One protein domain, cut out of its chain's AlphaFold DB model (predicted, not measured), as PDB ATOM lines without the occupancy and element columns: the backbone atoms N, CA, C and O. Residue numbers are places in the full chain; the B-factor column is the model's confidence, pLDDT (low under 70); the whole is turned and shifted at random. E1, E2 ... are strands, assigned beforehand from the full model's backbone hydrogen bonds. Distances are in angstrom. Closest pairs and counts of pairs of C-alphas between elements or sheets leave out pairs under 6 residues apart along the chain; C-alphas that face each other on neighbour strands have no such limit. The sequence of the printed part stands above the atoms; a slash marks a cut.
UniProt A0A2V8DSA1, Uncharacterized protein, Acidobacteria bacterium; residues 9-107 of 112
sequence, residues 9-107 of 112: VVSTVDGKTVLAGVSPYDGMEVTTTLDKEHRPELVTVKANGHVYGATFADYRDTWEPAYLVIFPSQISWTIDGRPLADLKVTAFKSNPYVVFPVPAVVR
ATOM      1  N   VAL A   9     -39.901 -38.616 -19.636       91.12
ATOM      2  CA  VAL A   9     -38.509 -38.945 -19.924       91.12
ATOM      3  C   VAL A   9     -37.696 -37.657 -19.931       91.12
ATOM      4  O   VAL A   9     -38.010 -36.709 -20.651       91.12
ATOM      5  N   VAL A  10     -36.624 -37.639 -19.144       94.25
ATOM      6  CA  VAL A  10     -35.629 -36.564 -19.147       94.25
ATOM      7  C   VAL A  10     -34.431 -37.021 -19.967       94.25
ATOM      8  O   VAL A  10     -33.922 -38.124 -19.772       94.25
ATOM      9  N   SER A  11     -33.974 -36.181 -20.888       95.88
ATOM     10  CA  SER A  11     -32.807 -36.453 -21.726       95.88
ATOM     11  C   SER A  11     -32.005 -35.180 -21.987       95.88
ATOM     12  O   SER A  11     -32.439 -34.079 -21.643       95.88
ATOM     13  N   THR A  12     -30.831 -35.338 -22.597       96.62
ATOM     14  CA  THR A  12     -29.996 -34.221 -23.046       96.62
ATOM     15  C   THR A  12     -29.778 -34.340 -24.546       96.62
ATOM     16  O   THR A  12     -29.261 -35.356 -25.010       96.62
ATOM     17  N   VAL A  13     -30.141 -33.304 -25.300       93.19
ATOM     18  CA  VAL A  13     -29.954 -33.220 -26.757       93.19
ATOM     19  C   VAL A  13     -29.238 -31.912 -27.062       93.19
ATOM     20  O   VAL A  13     -29.650 -30.863 -26.576       93.19
ATOM     21  N   ASP A  14     -28.127 -31.971 -27.800       92.44
ATOM     22  CA  ASP A  14     -27.300 -30.801 -28.146       92.44
ATOM     23  C   ASP A  14     -26.927 -29.919 -26.935       92.44
ATOM     24  O   ASP A  14     -26.884 -28.692 -27.003       92.44
ATOM     25  N   GLY A  15     -26.678 -30.559 -25.786       93.44
ATOM     26  CA  GLY A  15     -26.331 -29.887 -24.529       93.44
ATOM     27  C   GLY A  15     -27.505 -29.231 -23.793       93.44
ATOM     28  O   GLY A  15     -27.280 -28.601 -22.761       93.44
ATOM     29  N   LYS A  16     -28.742 -29.386 -24.279       96.19
ATOM     30  CA  LYS A  16     -29.962 -28.859 -23.654       96.19
ATOM     31  C   LYS A  16     -30.767 -29.965 -22.991       96.19
ATOM     32  O   LYS A  16     -30.845 -31.080 -23.506       96.19
ATOM     33  N   THR A  17     -31.392 -29.640 -21.864       98.00
ATOM     34  CA  THR A  17     -32.320 -30.549 -21.182       98.00
ATOM     35  C   THR A  17     -33.613 -30.644 -21.980       98.00
ATOM     36  O   THR A  17     -34.204 -29.623 -22.325       98.00
ATOM     37  N   VAL A  18     -34.069 -31.864 -22.244       97.69
ATOM     38  CA  VAL A  18     -35.319 -32.156 -22.946       97.69
ATOM     39  C   VAL A  18     -36.206 -33.011 -22.048       97.69
ATOM     40  O   VAL A  18     -35.798 -34.081 -21.593       97.69
ATOM     41  N   LEU A  19     -37.423 -32.535 -21.807       95.62
ATOM     42  CA  LEU A  19     -38.483 -33.222 -21.074       95.62
ATOM     43  C   LEU A  19     -39.523 -33.703 -22.085       95.62
ATOM     44  O   LEU A  19     -40.131 -32.877 -22.762       95.62
ATOM     45  N   ALA A  20     -39.742 -35.007 -22.201       94.88
ATOM     46  CA  ALA A  20     -40.716 -35.577 -23.128       94.88
ATOM     47  C   ALA A  20     -41.693 -36.490 -22.393       94.88
ATOM     48  O   ALA A  20     -41.296 -37.196 -21.477       94.88
ATOM     49  N   GLY A  21     -42.959 -36.518 -22.786       92.44
ATOM     50  CA  GLY A  21     -43.940 -37.407 -22.176       92.44
ATOM     51  C   GLY A  21     -45.235 -37.464 -22.966       92.44
ATOM     52  O   GLY A  21     -45.486 -36.626 -23.830       92.44
ATOM     53  N   VAL A  22     -46.057 -38.460 -22.655       90.94
ATOM     54  CA  VAL A  22     -47.415 -38.577 -23.189       90.94
ATOM     55  C   VAL A  22     -48.378 -38.333 -22.041       90.94
ATOM     56  O   VAL A  22     -48.281 -38.986 -21.002       90.94
ATOM     57  N   SER A  23     -49.273 -37.369 -22.208       83.94
ATOM     58  CA  SER A  23     -50.292 -37.071 -21.210       83.94
ATOM     59  C   SER A  23     -51.249 -38.263 -21.078       83.94
ATOM     60  O   SER A  23     -51.843 -38.682 -22.075       83.94
ATOM     61  N   PRO A  24     -51.438 -38.815 -19.866       81.88
ATOM     62  CA  PRO A  24     -52.319 -39.963 -19.655       81.88
ATOM     63  C   PRO A  24     -53.810 -39.595 -19.754       81.88
ATOM     64  O   PRO A  24     -54.654 -40.486 -19.801       81.88
ATOM     65  N   TYR A  25     -54.144 -38.300 -19.786       83.00
ATOM     66  CA  TYR A  25     -55.527 -37.813 -19.778       83.00
ATOM     67  C   TYR A  25     -56.102 -37.603 -21.180       83.00
ATOM     68  O   TYR A  25     -57.286 -37.845 -21.403       83.00
ATOM     69  N   ASP A  26     -55.278 -37.134 -22.114       86.75
ATOM     70  CA  ASP A  26     -55.694 -36.746 -23.467       86.75
ATOM     71  C   ASP A  26     -54.811 -37.349 -24.574       86.75
ATOM     72  O   ASP A  26     -55.082 -37.147 -25.757       86.75
ATOM     73  N   GLY A  27     -53.776 -38.116 -24.211       88.81
ATOM     74  CA  GLY A  27     -52.868 -38.765 -25.153       88.81
ATOM     75  C   GLY A  27     -51.932 -37.805 -25.889       88.81
ATOM     76  O   GLY A  27     -51.258 -38.235 -26.825       88.81
ATOM     77  N   MET A  28     -51.878 -36.524 -25.508       92.25
ATOM     78  CA  MET A  28     -50.999 -35.559 -26.168       92.25
ATOM     79  C   MET A  28     -49.532 -35.886 -25.885       92.25
ATOM     80  O   MET A  28     -49.120 -35.993 -24.728       92.25
ATOM     81  N   GLU A  29     -48.727 -36.002 -26.942       94.25
ATOM     82  CA  GLU A  29     -47.274 -36.131 -26.807       94.25
ATOM     83  C   GLU A  29     -46.668 -34.736 -26.676       94.25
ATOM     84  O   GLU A  29     -46.782 -33.925 -27.594       94.25
ATOM     85  N   VAL A  30     -46.008 -34.456 -25.557       94.62
ATOM     86  CA  VAL A  30     -45.388 -33.160 -25.272       94.62
ATOM     87  C   VAL A  30     -43.882 -33.338 -25.182       94.62
ATOM     88  O   VAL A  30     -43.394 -34.235 -24.501       94.62
ATOM     89  N   THR A  31     -43.129 -32.468 -25.848       96.50
ATOM     90  CA  THR A  31     -41.675 -32.353 -25.691       96.50
ATOM     91  C   THR A  31     -41.314 -30.903 -25.414       96.50
ATOM     92  O   THR A  31     -41.693 -30.019 -26.174       96.50
ATOM     93  N   THR A  32     -40.576 -30.660 -24.337       97.50
ATOM     94  CA  THR A  32     -40.099 -29.343 -23.913       97.50
ATOM     95  C   THR A  32     -38.580 -29.354 -23.841       97.50
ATOM     96  O   THR A  32     -38.003 -30.073 -23.029       97.50
ATOM     97  N   THR A  33     -37.933 -28.533 -24.657       98.25
ATOM     98  CA  THR A  33     -36.501 -28.241 -24.569       98.25
ATOM     99  C   THR A  33     -36.300 -27.005 -23.707       98.25
ATOM    100  O   THR A  33     -36.978 -25.992 -23.897       98.25
ATOM    101  N   LEU A  34     -35.365 -27.088 -22.765       97.88
ATOM    102  CA  LEU A  34     -35.030 -26.006 -21.852       97.88
ATOM    103  C   LEU A  34     -33.768 -25.258 -22.294       97.88
ATOM    104  O   LEU A  34     -32.827 -25.855 -22.823       97.88
ATOM    105  N   ASP A  35     -33.735 -23.956 -22.025       96.06
ATOM    106  CA  ASP A  35     -32.534 -23.137 -22.147       96.06
ATOM    107  C   ASP A  35     -31.545 -23.386 -20.990       96.06
ATOM    108  O   ASP A  35     -31.767 -24.201 -20.089       96.06
ATOM    109  N   LYS A  36     -30.417 -22.669 -21.005       94.12
ATOM    110  CA  LYS A  36     -29.349 -22.793 -19.996       94.12
ATOM    111  C   LYS A  36     -29.775 -22.352 -18.586       94.12
ATOM    112  O   LYS A  36     -29.135 -22.733 -17.610       94.12
ATOM    113  N   GLU A  37     -30.837 -21.556 -18.472       93.69
ATOM    114  CA  GLU A  37     -31.463 -21.162 -17.209       93.69
ATOM    115  C   GLU A  37     -32.613 -22.103 -16.805       93.69
ATOM    116  O   GLU A  37     -33.309 -21.826 -15.830       93.69
ATOM    117  N   HIS A  38     -32.789 -23.229 -17.507       93.50
ATOM    118  CA  HIS A  38     -33.857 -24.210 -17.299       93.50
ATOM    119  C   HIS A  38     -35.273 -23.663 -17.553       93.50
ATOM    120  O   HIS A  38     -36.244 -24.137 -16.964       93.50
ATOM    121  N   ARG A  39     -35.411 -22.675 -18.443       94.56
ATOM    122  CA  ARG A  39     -36.710 -22.141 -18.888       94.56
ATOM    123  C   ARG A  39     -37.106 -22.774 -20.225       94.56
ATOM    124  O   ARG A  39     -36.216 -23.154 -20.980       94.56
ATOM    125  N   PRO A  40     -38.402 -22.869 -20.565       96.12
ATOM    126  CA  PRO A  40     -38.817 -23.364 -21.874       96.12
ATOM    127  C   PRO A  40     -38.193 -22.545 -23.011       96.12
ATOM    128  O   PRO A  40     -38.314 -21.326 -23.039       96.12
ATOM    129  N   GLU A  41     -37.541 -23.199 -23.959       97.75
ATOM    130  CA  GLU A  41     -37.027 -22.563 -25.179       97.75
ATOM    131  C   GLU A  41     -37.854 -22.989 -26.391       97.75
ATOM    132  O   GLU A  41     -38.212 -22.166 -27.231       97.75
ATOM    133  N   LEU A  42     -38.196 -24.278 -26.444       98.00
ATOM    134  CA  LEU A  42     -39.015 -24.894 -27.477       98.00
ATOM    135  C   LEU A  42     -39.972 -25.887 -26.823       98.00
ATOM    136  O   LEU A  42     -39.553 -26.743 -26.049       98.00
ATOM    137  N   VAL A  43     -41.247 -25.807 -27.177       97.81
ATOM    138  CA  VAL A  43     -42.260 -26.803 -26.831       97.81
ATOM    139  C   VAL A  43     -42.862 -27.329 -28.122       97.81
ATOM    140  O   VAL A  43     -43.218 -26.550 -29.001       97.81
ATOM    141  N   THR A  44     -42.999 -28.644 -28.235       97.88
ATOM    142  CA  THR A  44     -43.808 -29.281 -29.274       97.88
ATOM    143  C   THR A  44     -44.885 -30.140 -28.633       97.88
ATOM    144  O   THR A  44     -44.652 -30.782 -27.609       97.88
ATOM    145  N   VAL A  45     -46.071 -30.124 -29.231       96.94
ATOM    146  CA  VAL A  45     -47.223 -30.919 -28.817       96.94
ATOM    147  C   VAL A  45     -47.784 -31.618 -30.044       96.94
ATOM    148  O   VAL A  45     -48.142 -30.956 -31.019       96.94
ATOM    149  N   LYS A  46     -47.889 -32.947 -30.006       97.25
ATOM    150  CA  LYS A  46     -48.651 -33.702 -31.005       97.25
ATOM    151  C   LYS A  46     -50.063 -33.921 -30.488       97.25
ATOM    152  O   LYS A  46     -50.260 -34.594 -29.479       97.25
ATOM    153  N   ALA A  47     -51.035 -33.353 -31.189       92.75
ATOM    154  CA  ALA A  47     -52.447 -33.467 -30.853       92.75
ATOM    155  C   ALA A  47     -53.288 -33.375 -32.127       92.75
ATOM    156  O   ALA A  47     -52.941 -32.642 -33.052       92.75
ATOM    157  N   ASN A  48     -54.405 -34.103 -32.184       91.62
ATOM    158  CA  ASN A  48     -55.364 -34.040 -33.297       91.62
ATOM    159  C   ASN A  48     -54.745 -34.258 -34.695       91.62
ATOM    160  O   ASN A  48     -55.198 -33.669 -35.670       91.62
ATOM    161  N   GLY A  49     -53.696 -35.082 -34.800       93.75
ATOM    162  CA  GLY A  49     -53.001 -35.350 -36.067       93.75
ATOM    163  C   GLY A  49     -52.042 -34.248 -36.533       93.75
ATOM    164  O   GLY A  49     -51.465 -34.382 -37.609       93.75
ATOM    165  N   HIS A  50     -51.844 -33.204 -35.727       96.88
ATOM    166  CA  HIS A  50     -50.956 -32.081 -36.015       96.88
ATOM    167  C   HIS A  50     -49.807 -31.998 -35.012       96.88
ATOM    168  O   HIS A  50     -49.917 -32.455 -33.869       96.88
ATOM    169  N   VAL A  51     -48.711 -31.370 -35.434       98.06
ATOM    170  CA  VAL A  51     -47.607 -30.975 -34.554       98.06
ATOM    171  C   VAL A  51     -47.673 -29.474 -34.327       98.06
ATOM    172  O   VAL A  51     -47.360 -28.682 -35.215       98.06
ATOM    173  N   TYR A  52     -48.050 -29.075 -33.121       97.94
ATOM    174  CA  TYR A  52     -47.961 -27.693 -32.671       97.94
ATOM    175  C   TYR A  52     -46.564 -27.448 -32.109       97.94
ATOM    176  O   TYR A  52     -46.060 -28.260 -31.337       97.94
ATOM    177  N   GLY A  53     -45.935 -26.338 -32.478       98.06
ATOM    178  CA  GLY A  53     -44.639 -25.927 -31.940       98.06
ATOM    179  C   GLY A  53     -44.699 -24.504 -31.409       98.06
ATOM    180  O   GLY A  53     -45.374 -23.666 -32.001       98.06
ATOM    181  N   ALA A  54     -43.982 -24.212 -30.331       98.25
ATOM    182  CA  ALA A  54     -43.819 -22.865 -29.806       98.25
ATOM    183  C   ALA A  54     -42.373 -22.633 -29.364       98.25
ATOM    184  O   ALA A  54     -41.829 -23.445 -28.617       98.25
ATOM    185  N   THR A  55     -41.758 -21.532 -29.792       98.38
ATOM    186  CA  THR A  55     -40.484 -21.057 -29.239       98.38
ATOM    187  C   THR A  55     -40.714 -19.881 -28.307       98.38
ATOM    188  O   THR A  55     -41.637 -19.088 -28.501       98.38
ATOM    189  N   PHE A  56     -39.866 -19.764 -27.291       97.94
ATOM    190  CA  PHE A  56     -39.964 -18.741 -26.257       97.94
ATOM    191  C   PHE A  56     -38.609 -18.065 -26.096       97.94
ATOM    192  O   PHE A  56     -37.592 -18.726 -25.893       97.94
ATOM    193  N   ALA A  57     -38.593 -16.738 -26.186       97.25
ATOM    194  CA  ALA A  57     -37.364 -15.961 -26.130       97.25
ATOM    195  C   ALA A  57     -37.556 -14.640 -25.377       97.25
ATOM    196  O   ALA A  57     -38.671 -14.228 -25.033       97.25
ATOM    197  N   ASP A  58     -36.431 -13.964 -25.133       95.69
ATOM    198  CA  ASP A  58     -36.365 -12.658 -24.479       95.69
ATOM    199  C   ASP A  58     -37.141 -12.616 -23.157       95.69
ATOM    200  O   ASP A  58     -38.029 -11.778 -22.972       95.69
ATOM    201  N   TYR A  59     -36.832 -13.549 -22.260       93.25
ATOM    202  CA  TYR A  59     -37.394 -13.621 -20.915       93.25
ATOM    203  C   TYR A  59     -37.123 -12.342 -20.109       93.25
ATOM    204  O   TYR A  59     -36.001 -11.832 -20.100       93.25
ATOM    205  N   ARG A  60     -38.159 -11.821 -19.438       88.88
ATOM    206  CA  ARG A  60     -38.120 -10.587 -18.635       88.88
ATOM    207  C   ARG A  60     -38.850 -10.770 -17.309       88.88
ATOM    208  O   ARG A  60     -39.822 -11.514 -17.229       88.88
ATOM    209  N   ASP A  61     -38.405 -10.027 -16.308       84.62
ATOM    210  CA  ASP A  61     -38.970  -9.933 -14.955       84.62
ATOM    211  C   ASP A  61     -39.398  -8.495 -14.596       84.62
ATOM    212  O   ASP A  61     -39.832  -8.214 -13.485       84.62
ATOM    213  N   THR A  62     -39.302  -7.561 -15.546       82.81
ATOM    214  CA  THR A  62     -39.462  -6.120 -15.297       82.81
ATOM    215  C   THR A  62     -40.902  -5.609 -15.372       82.81
ATOM    216  O   THR A  62     -41.135  -4.416 -15.175       82.81
ATOM    217  N   TRP A  63     -41.880  -6.468 -15.678       79.19
ATOM    218  CA  TRP A  63     -43.276  -6.051 -15.873       79.19
ATOM    219  C   TRP A  63     -44.068  -5.859 -14.579       79.19
ATOM    220  O   TRP A  63     -45.070  -5.143 -14.596       79.19
ATOM    221  N   GLU A  64     -43.620  -6.437 -13.464       72.62
ATOM    222  CA  GLU A  64     -44.263  -6.269 -12.163       72.62
ATOM    223  C   GLU A  64     -43.252  -5.881 -11.077       72.62
ATOM    224  O   GLU A  64     -42.166  -6.458 -11.007       72.62
ATOM    225  N   PRO A  65     -43.587  -4.928 -10.189       64.75
ATOM    226  CA  PRO A  65     -42.762  -4.641  -9.028       64.75
ATOM    227  C   PRO A  65     -42.763  -5.841  -8.064       64.75
ATOM    228  O   PRO A  65     -43.791  -6.180  -7.485       64.75
ATOM    229  N   ALA A  66     -41.584  -6.429  -7.858       54.47
ATOM    230  CA  ALA A  66     -41.238  -7.316  -6.744       54.47
ATOM    231  C   ALA A  66     -41.921  -8.699  -6.656       54.47
ATOM    232  O   ALA A  66     -42.031  -9.236  -5.552       54.47
ATOM    233  N   TYR A  67     -42.277  -9.337  -7.777       54.75
ATOM    234  CA  TYR A  67     -42.635 -10.764  -7.758       54.75
ATOM    235  C   TYR A  67     -41.827 -11.582  -8.772       54.75
ATOM    236  O   TYR A  67     -41.577 -11.157  -9.893       54.75
ATOM    237  N   LEU A  68     -41.391 -12.761  -8.317       61.69
ATOM    238  CA  LEU A  68     -40.345 -13.650  -8.851       61.69
ATOM    239  C   LEU A  68     -40.693 -14.343 -10.189       61.69
ATOM    240  O   LEU A  68     -40.267 -15.473 -10.425       61.69
ATOM    241  N   VAL A  69     -41.512 -13.727 -11.044       73.75
ATOM    242  CA  VAL A  69     -42.046 -14.373 -12.250       73.75
ATOM    243  C   VAL A  69     -41.342 -13.842 -13.491       73.75
ATOM    244  O   VAL A  69     -41.604 -12.740 -13.962       73.75
ATOM    245  N   ILE A  70     -40.453 -14.668 -14.036       86.69
ATOM    246  CA  ILE A  70     -39.808 -14.431 -15.327       86.69
ATOM    247  C   ILE A  70     -40.733 -14.965 -16.428       86.69
ATOM    248  O   ILE A  70     -41.167 -16.116 -16.363       86.69
ATOM    249  N   PHE A  71     -41.019 -14.160 -17.454       89.94
ATOM    250  CA  PHE A  71     -41.930 -14.531 -18.544       89.94
ATOM    251  C   PHE A  71     -41.350 -14.138 -19.922       89.94
ATOM    252  O   PHE A  71     -40.667 -13.113 -20.017       89.94
ATOM    253  N   PRO A  72     -41.548 -14.928 -20.999       94.12
ATOM    254  CA  PRO A  72     -40.965 -14.632 -22.309       94.12
ATOM    255  C   PRO A  72     -41.628 -13.412 -22.953       94.12
ATOM    256  O   PRO A  72     -42.850 -13.272 -22.934       94.12
ATOM    257  N   SER A  73     -40.829 -12.524 -23.556       95.44
ATOM    258  CA  SER A  73     -41.356 -11.366 -24.296       95.44
ATOM    259  C   SER A  73     -41.559 -11.604 -25.785       95.44
ATOM    260  O   SER A  73     -42.108 -10.734 -26.466       95.44
ATOM    261  N   GLN A  74     -41.123 -12.758 -26.288       97.31
ATOM    262  CA  GLN A  74     -41.354 -13.216 -27.653       97.31
ATOM    263  C   GLN A  74     -41.810 -14.671 -27.632       97.31
ATOM    264  O   GLN A  74     -41.177 -15.502 -26.977       97.31
ATOM    265  N   ILE A  75     -42.899 -14.958 -28.342       98.12
ATOM    266  CA  ILE A  75     -43.424 -16.315 -28.496       98.12
ATOM    267  C   ILE A  75     -43.808 -16.527 -29.959       98.12
ATOM    268  O   ILE A  75     -44.688 -15.827 -30.458       98.12
ATOM    269  N   SER A  76     -43.195 -17.499 -30.627       98.38
ATOM    270  CA  SER A  76     -43.514 -17.850 -32.017       98.38
ATOM    271  C   SER A  76     -44.153 -19.226 -32.068       98.38
ATOM    272  O   SER A  76     -43.584 -20.192 -31.573       98.38
ATOM    273  N   TRP A  77     -45.332 -19.318 -32.671       97.88
ATOM    274  CA  TRP A  77     -46.136 -20.528 -32.790       97.88
ATOM    275  C   TRP A  77     -46.083 -21.077 -34.208       97.88
ATOM    276  O   TRP A  77     -46.101 -20.331 -35.188       97.88
ATOM    277  N   THR A  78     -46.106 -22.399 -34.318       98.44
ATOM    278  CA  THR A  78     -46.159 -23.136 -35.576       98.44
ATOM    279  C   THR A  78     -47.187 -24.259 -35.507       98.44
ATOM    280  O   THR A  78     -47.473 -24.793 -34.433       98.44
ATOM    281  N   ILE A  79     -47.723 -24.626 -36.667       97.94
ATOM    282  CA  ILE A  79     -48.482 -25.858 -36.880       97.94
ATOM    283  C   ILE A  79     -47.873 -26.589 -38.076       97.94
ATOM    284  O   ILE A  79     -47.670 -25.997 -39.137       97.94
ATOM    285  N   ASP A  80     -47.501 -27.850 -37.885       97.75
ATOM    286  CA  ASP A  80     -46.824 -28.690 -38.880       97.75
ATOM    287  C   ASP A  80     -45.595 -28.002 -39.507       97.75
ATOM    288  O   ASP A  80     -45.367 -28.034 -40.719       97.75
ATOM    289  N   GLY A  81     -44.823 -27.306 -38.665       95.62
ATOM    290  CA  GLY A  81     -43.626 -26.556 -39.057       95.62
ATOM    291  C   GLY A  81     -43.894 -25.247 -39.811       95.62
ATOM    292  O   GLY A  81     -42.945 -24.561 -40.187       95.62
ATOM    293  N   ARG A  82     -45.159 -24.870 -40.031       97.88
ATOM    294  CA  ARG A  82     -45.538 -23.603 -40.669       97.88
ATOM    295  C   ARG A  82     -45.856 -22.545 -39.614       97.88
ATOM    296  O   ARG A  82     -46.504 -22.889 -38.626       97.88
ATOM    297  N   PRO A  83     -45.461 -21.275 -39.812       98.06
ATOM    298  CA  PRO A  83     -45.818 -20.195 -38.898       98.06
ATOM    299  C   PRO A  83     -47.334 -20.092 -38.700       98.06
ATOM    300  O   PRO A  83     -48.094 -20.117 -39.669       98.06
ATOM    301  N   LEU A  84     -47.753 -19.973 -37.443       97.19
ATOM    302  CA  LEU A  84     -49.146 -19.793 -37.039       97.19
ATOM    303  C   LEU A  84     -49.371 -18.406 -36.429       97.19
ATOM    304  O   LEU A  84     -50.337 -17.733 -36.779       97.19
ATOM    305  N   ALA A  85     -48.490 -17.979 -35.523       97.38
ATOM    306  CA  ALA A  85     -48.563 -16.671 -34.882       97.38
ATOM    307  C   ALA A  85     -47.201 -16.252 -34.328       97.38
ATOM    308  O   ALA A  85     -46.473 -17.083 -33.800       97.38
ATOM    309  N   ASP A  86     -46.911 -14.955 -34.361       97.19
ATOM    310  CA  ASP A  86     -45.761 -14.355 -33.686       97.19
ATOM    311  C   ASP A  86     -46.266 -13.317 -32.686       97.19
ATOM    312  O   ASP A  86     -46.931 -12.343 -33.048       97.19
ATOM    313  N   LEU A  87     -45.993 -13.547 -31.405       96.50
ATOM    314  CA  LEU A  87     -46.538 -12.776 -30.297       96.50
ATOM    315  C   LEU A  87     -45.430 -11.985 -29.607       96.50
ATOM    316  O   LEU A  87     -44.445 -12.543 -29.117       96.50
ATOM    317  N   LYS A  88     -45.639 -10.670 -29.495       96.44
ATOM    318  CA  LYS A  88     -44.846  -9.796 -28.631       96.44
ATOM    319  C   LYS A  88     -45.617  -9.526 -27.347       96.44
ATOM    320  O   LYS A  88     -46.661  -8.875 -27.375       96.44
ATOM    321  N   VAL A  89     -45.081  -9.975 -26.215       90.81
ATOM    322  CA  VAL A  89     -45.659  -9.642 -24.907       90.81
ATOM    323  C   VAL A  89     -45.197  -8.242 -24.525       90.81
ATOM    324  O   VAL A  89     -43.997  -7.964 -24.436       90.81
ATOM    325  N   THR A  90     -46.155  -7.339 -24.339       90.12
ATOM    326  CA  THR A  90     -45.910  -5.934 -23.982       90.12
ATOM    327  C   THR A  90     -46.166  -5.656 -22.504       90.12
ATOM    328  O   THR A  90     -45.552  -4.752 -21.941       90.12
ATOM    329  N   ALA A  91     -47.014  -6.465 -21.871       86.06
ATOM    330  CA  ALA A  91     -47.270  -6.464 -20.442       86.06
ATOM    331  C   ALA A  91     -47.619  -7.884 -19.980       86.06
ATOM    332  O   ALA A  91     -48.302  -8.624 -20.687       86.06
ATOM    333  N   PHE A  92     -47.184  -8.234 -18.775       82.88
ATOM    334  CA  PHE A  92     -47.549  -9.463 -18.082       82.88
ATOM    335  C   PHE A  92     -47.946  -9.099 -16.654       82.88
ATOM    336  O   PHE A  92     -47.314  -8.228 -16.055       82.88
ATOM    337  N   LYS A  93     -48.998  -9.738 -16.135       78.75
ATOM    338  CA  LYS A  93     -49.392  -9.605 -14.734       78.75
ATOM    339  C   LYS A  93     -49.586 -10.975 -14.105       78.75
ATOM    340  O   LYS A  93     -50.339 -11.780 -14.653       78.75
ATOM    341  N   SER A  94     -48.919 -11.242 -12.987       72.38
ATOM    342  CA  SER A  94     -49.106 -12.471 -12.219       72.38
ATOM    343  C   SER A  94     -50.340 -12.364 -11.311       72.38
ATOM    344  O   SER A  94     -50.917 -11.288 -11.124       72.38
ATOM    345  N   ASN A  95     -50.810 -13.503 -10.790       64.69
ATOM    346  CA  ASN A  95     -52.006 -13.538  -9.950       64.69
ATOM    347  C   ASN A  95     -51.825 -12.633  -8.715       64.69
ATOM    348  O   ASN A  95     -50.840 -12.796  -7.992       64.69
ATOM    349  N   PRO A  96     -52.772 -11.723  -8.420       62.53
ATOM    350  CA  PRO A  96     -52.656 -10.836  -7.274       62.53
ATOM    351  C   PRO A  96     -52.676 -11.653  -5.981       62.53
ATOM    352  O   PRO A  96     -53.626 -12.391  -5.714       62.53
ATOM    353  N   TYR A  97     -51.647 -11.505  -5.149       56.97
ATOM    354  CA  TYR A  97     -51.695 -12.037  -3.794       56.97
ATOM    355  C   TYR A  97     -52.607 -11.143  -2.949       56.97
ATOM    356  O   TYR A  97     -52.330  -9.959  -2.749       56.97
ATOM    357  N   VAL A  98     -53.714 -11.696  -2.452       59.31
ATOM    358  CA  VAL A  98     -54.589 -10.986  -1.514       59.31
ATOM    359  C   VAL A  98     -54.003 -11.142  -0.114       59.31
ATOM    360  O   VAL A  98     -54.131 -12.191   0.513       59.31
ATOM    361  N   VAL A  99     -53.360 -10.090   0.395       62.66
ATOM    362  CA  VAL A  99     -53.001 -10.011   1.815       62.66
ATOM    363  C   VAL A  99     -54.258  -9.626   2.592       62.66
ATOM    364  O   VAL A  99     -54.702  -8.479   2.543       62.66
ATOM    365  N   PHE A 100     -54.848 -10.579   3.311       71.81
ATOM    366  CA  PHE A 100     -55.916 -10.261   4.254       71.81
ATOM    367  C   PHE A 100     -55.330  -9.541   5.479       71.81
ATOM    368  O   PHE A 100     -54.278  -9.948   5.981       71.81
ATOM    369  N   PRO A 101     -55.986  -8.488   6.000       75.50
ATOM    370  CA  PRO A 101     -55.572  -7.891   7.260       75.50
ATOM    371  C   PRO A 101     -55.666  -8.934   8.378       75.50
ATOM    372  O   PRO A 101     -56.612  -9.723   8.414       75.50
ATOM    373  N   VAL A 102     -54.717  -8.911   9.320       77.06
ATOM    374  CA  VAL A 102     -54.770  -9.776  10.509       77.06
ATOM    375  C   VAL A 102     -56.093  -9.509  11.242       77.06
ATOM    376  O   VAL A 102     -56.312  -8.366  11.670       77.06
ATOM    377  N   PRO A 103     -56.977 -10.517  11.394       77.44
ATOM    378  CA  PRO A 103     -58.246 -10.343  12.086       77.44
ATOM    379  C   PRO A 103     -58.022  -9.784  13.490       77.44
ATOM    380  O   PRO A 103     -57.082 -10.183  14.177       77.44
ATOM    381  N   ALA A 104     -58.897  -8.881  13.939       77.31
ATOM    382  CA  ALA A 104     -58.757  -8.225  15.242       77.31
ATOM    383  C   ALA A 104     -58.625  -9.226  16.408       77.31
ATOM    384  O   ALA A 104     -57.896  -8.959  17.355       77.31
ATOM    385  N   VAL A 105     -59.254 -10.401  16.288       76.00
ATOM    386  CA  VAL A 105     -59.194 -11.513  17.254       76.00
ATOM    387  C   VAL A 105     -57.814 -12.184  17.367       76.00
ATOM    388  O   VAL A 105     -57.517 -12.788  18.390       76.00
ATOM    389  N   VAL A 106     -56.953 -12.063  16.349       69.88
ATOM    390  CA  VAL A 106     -55.598 -12.656  16.325       69.88
ATOM    391  C   VAL A 106     -54.522 -11.643  16.729       69.88
ATOM    392  O   VAL A 106     -53.363 -12.011  16.915       69.88
ATOM    393  N   ARG A 107     -54.870 -10.359  16.903       68.31
ATOM    394  CA  ARG A 107     -53.925  -9.362  17.424       68.31
ATOM    395  C   ARG A 107     -53.598  -9.719  18.871       68.31
ATOM    396  O   ARG A 107     -54.342  -9.368  19.781       68.31
TER     397      ARG A 107
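Overview. This is residues 9 to 107 of the 112 residues of an uncharacterized protein of Acidobacteria bacterium (UniProt A0A2V8DSA1). This is one twisted wall of seven strands, E1 to E7, in which each strand folds back beside the one before it, and past E7 a long tail runs away from the wall. Residues 98 to 107 of that tail stick out free, and they make much of the length. The printed part has 99 residues, no named helix and seven named strands, in the same order along the chain and across the sheet, antiparallel throughout; the class is all strand. The whole is loose, with a radius of gyration of the C-alphas of 18.3 A, and elongated, spanning 58 by 32 by 29 A.

Arrangement. Start at residues 9 to 13, the edge strand E1, and go on through a tight link to E2, residues 16 to 22; in this hairpin N 11 and O 18 are 2.9 A apart, within hydrogen-bond range. A short link leads to E3, residues 29 to 34, antiparallel to E2 at 164 degrees, with N 30 and O 21 at 2.8 A. Next look at E4, residues 40 to 47, antiparallel to E3 at 172 degrees, with N 33 and O 42 at 2.8 A. E5, residues 50 to 60, follows after a tight link, and N 45 and O 52 are 2.8 A apart. Ten residues on is E6, residues 71 to 79, which bends by 69 degrees at residue 74; beside E5 it has N 55 and O 76 at 2.9 A. The other edge strand, E7, residues 82 to 88, forms a hairpin with E6, and the C-alphas of Ser 76 and Asp 86, which face each other, are 4.5 A apart, with N 77 and O 85 at 2.8 A. E1 and E7 are apart, and from edge to edge the strands' lines turn by 91 degrees.

Along the chain. Find C-alpha 9 at (-38.509, -38.945, -19.924), where E1 begins. Then find C-alpha 50 at (-50.956, -32.081, -36.015); from there E5, the longest strand by residues, runs 30.5 A to C-alpha 60. E6 measures 22.5 A, E2 20.0 A and E4 19.2 A. E7 ends at C-alpha 88, at (-44.846, -9.796, -28.631).

Size, cuts and confidence. The two C-alphas farthest apart are those of Arg 82 and Val 105, at 60.7 A. Without residues 98 to 107, the body spans 41 by 28 by 27 A. The printed part has no cut, and no link between its strands is long. Residues 89 to 107 hold no named element. Look for pLDDT under 70 at residues 65 to 68, 95 to 99 and 106 to 107; the mean of the printed part is 88.6.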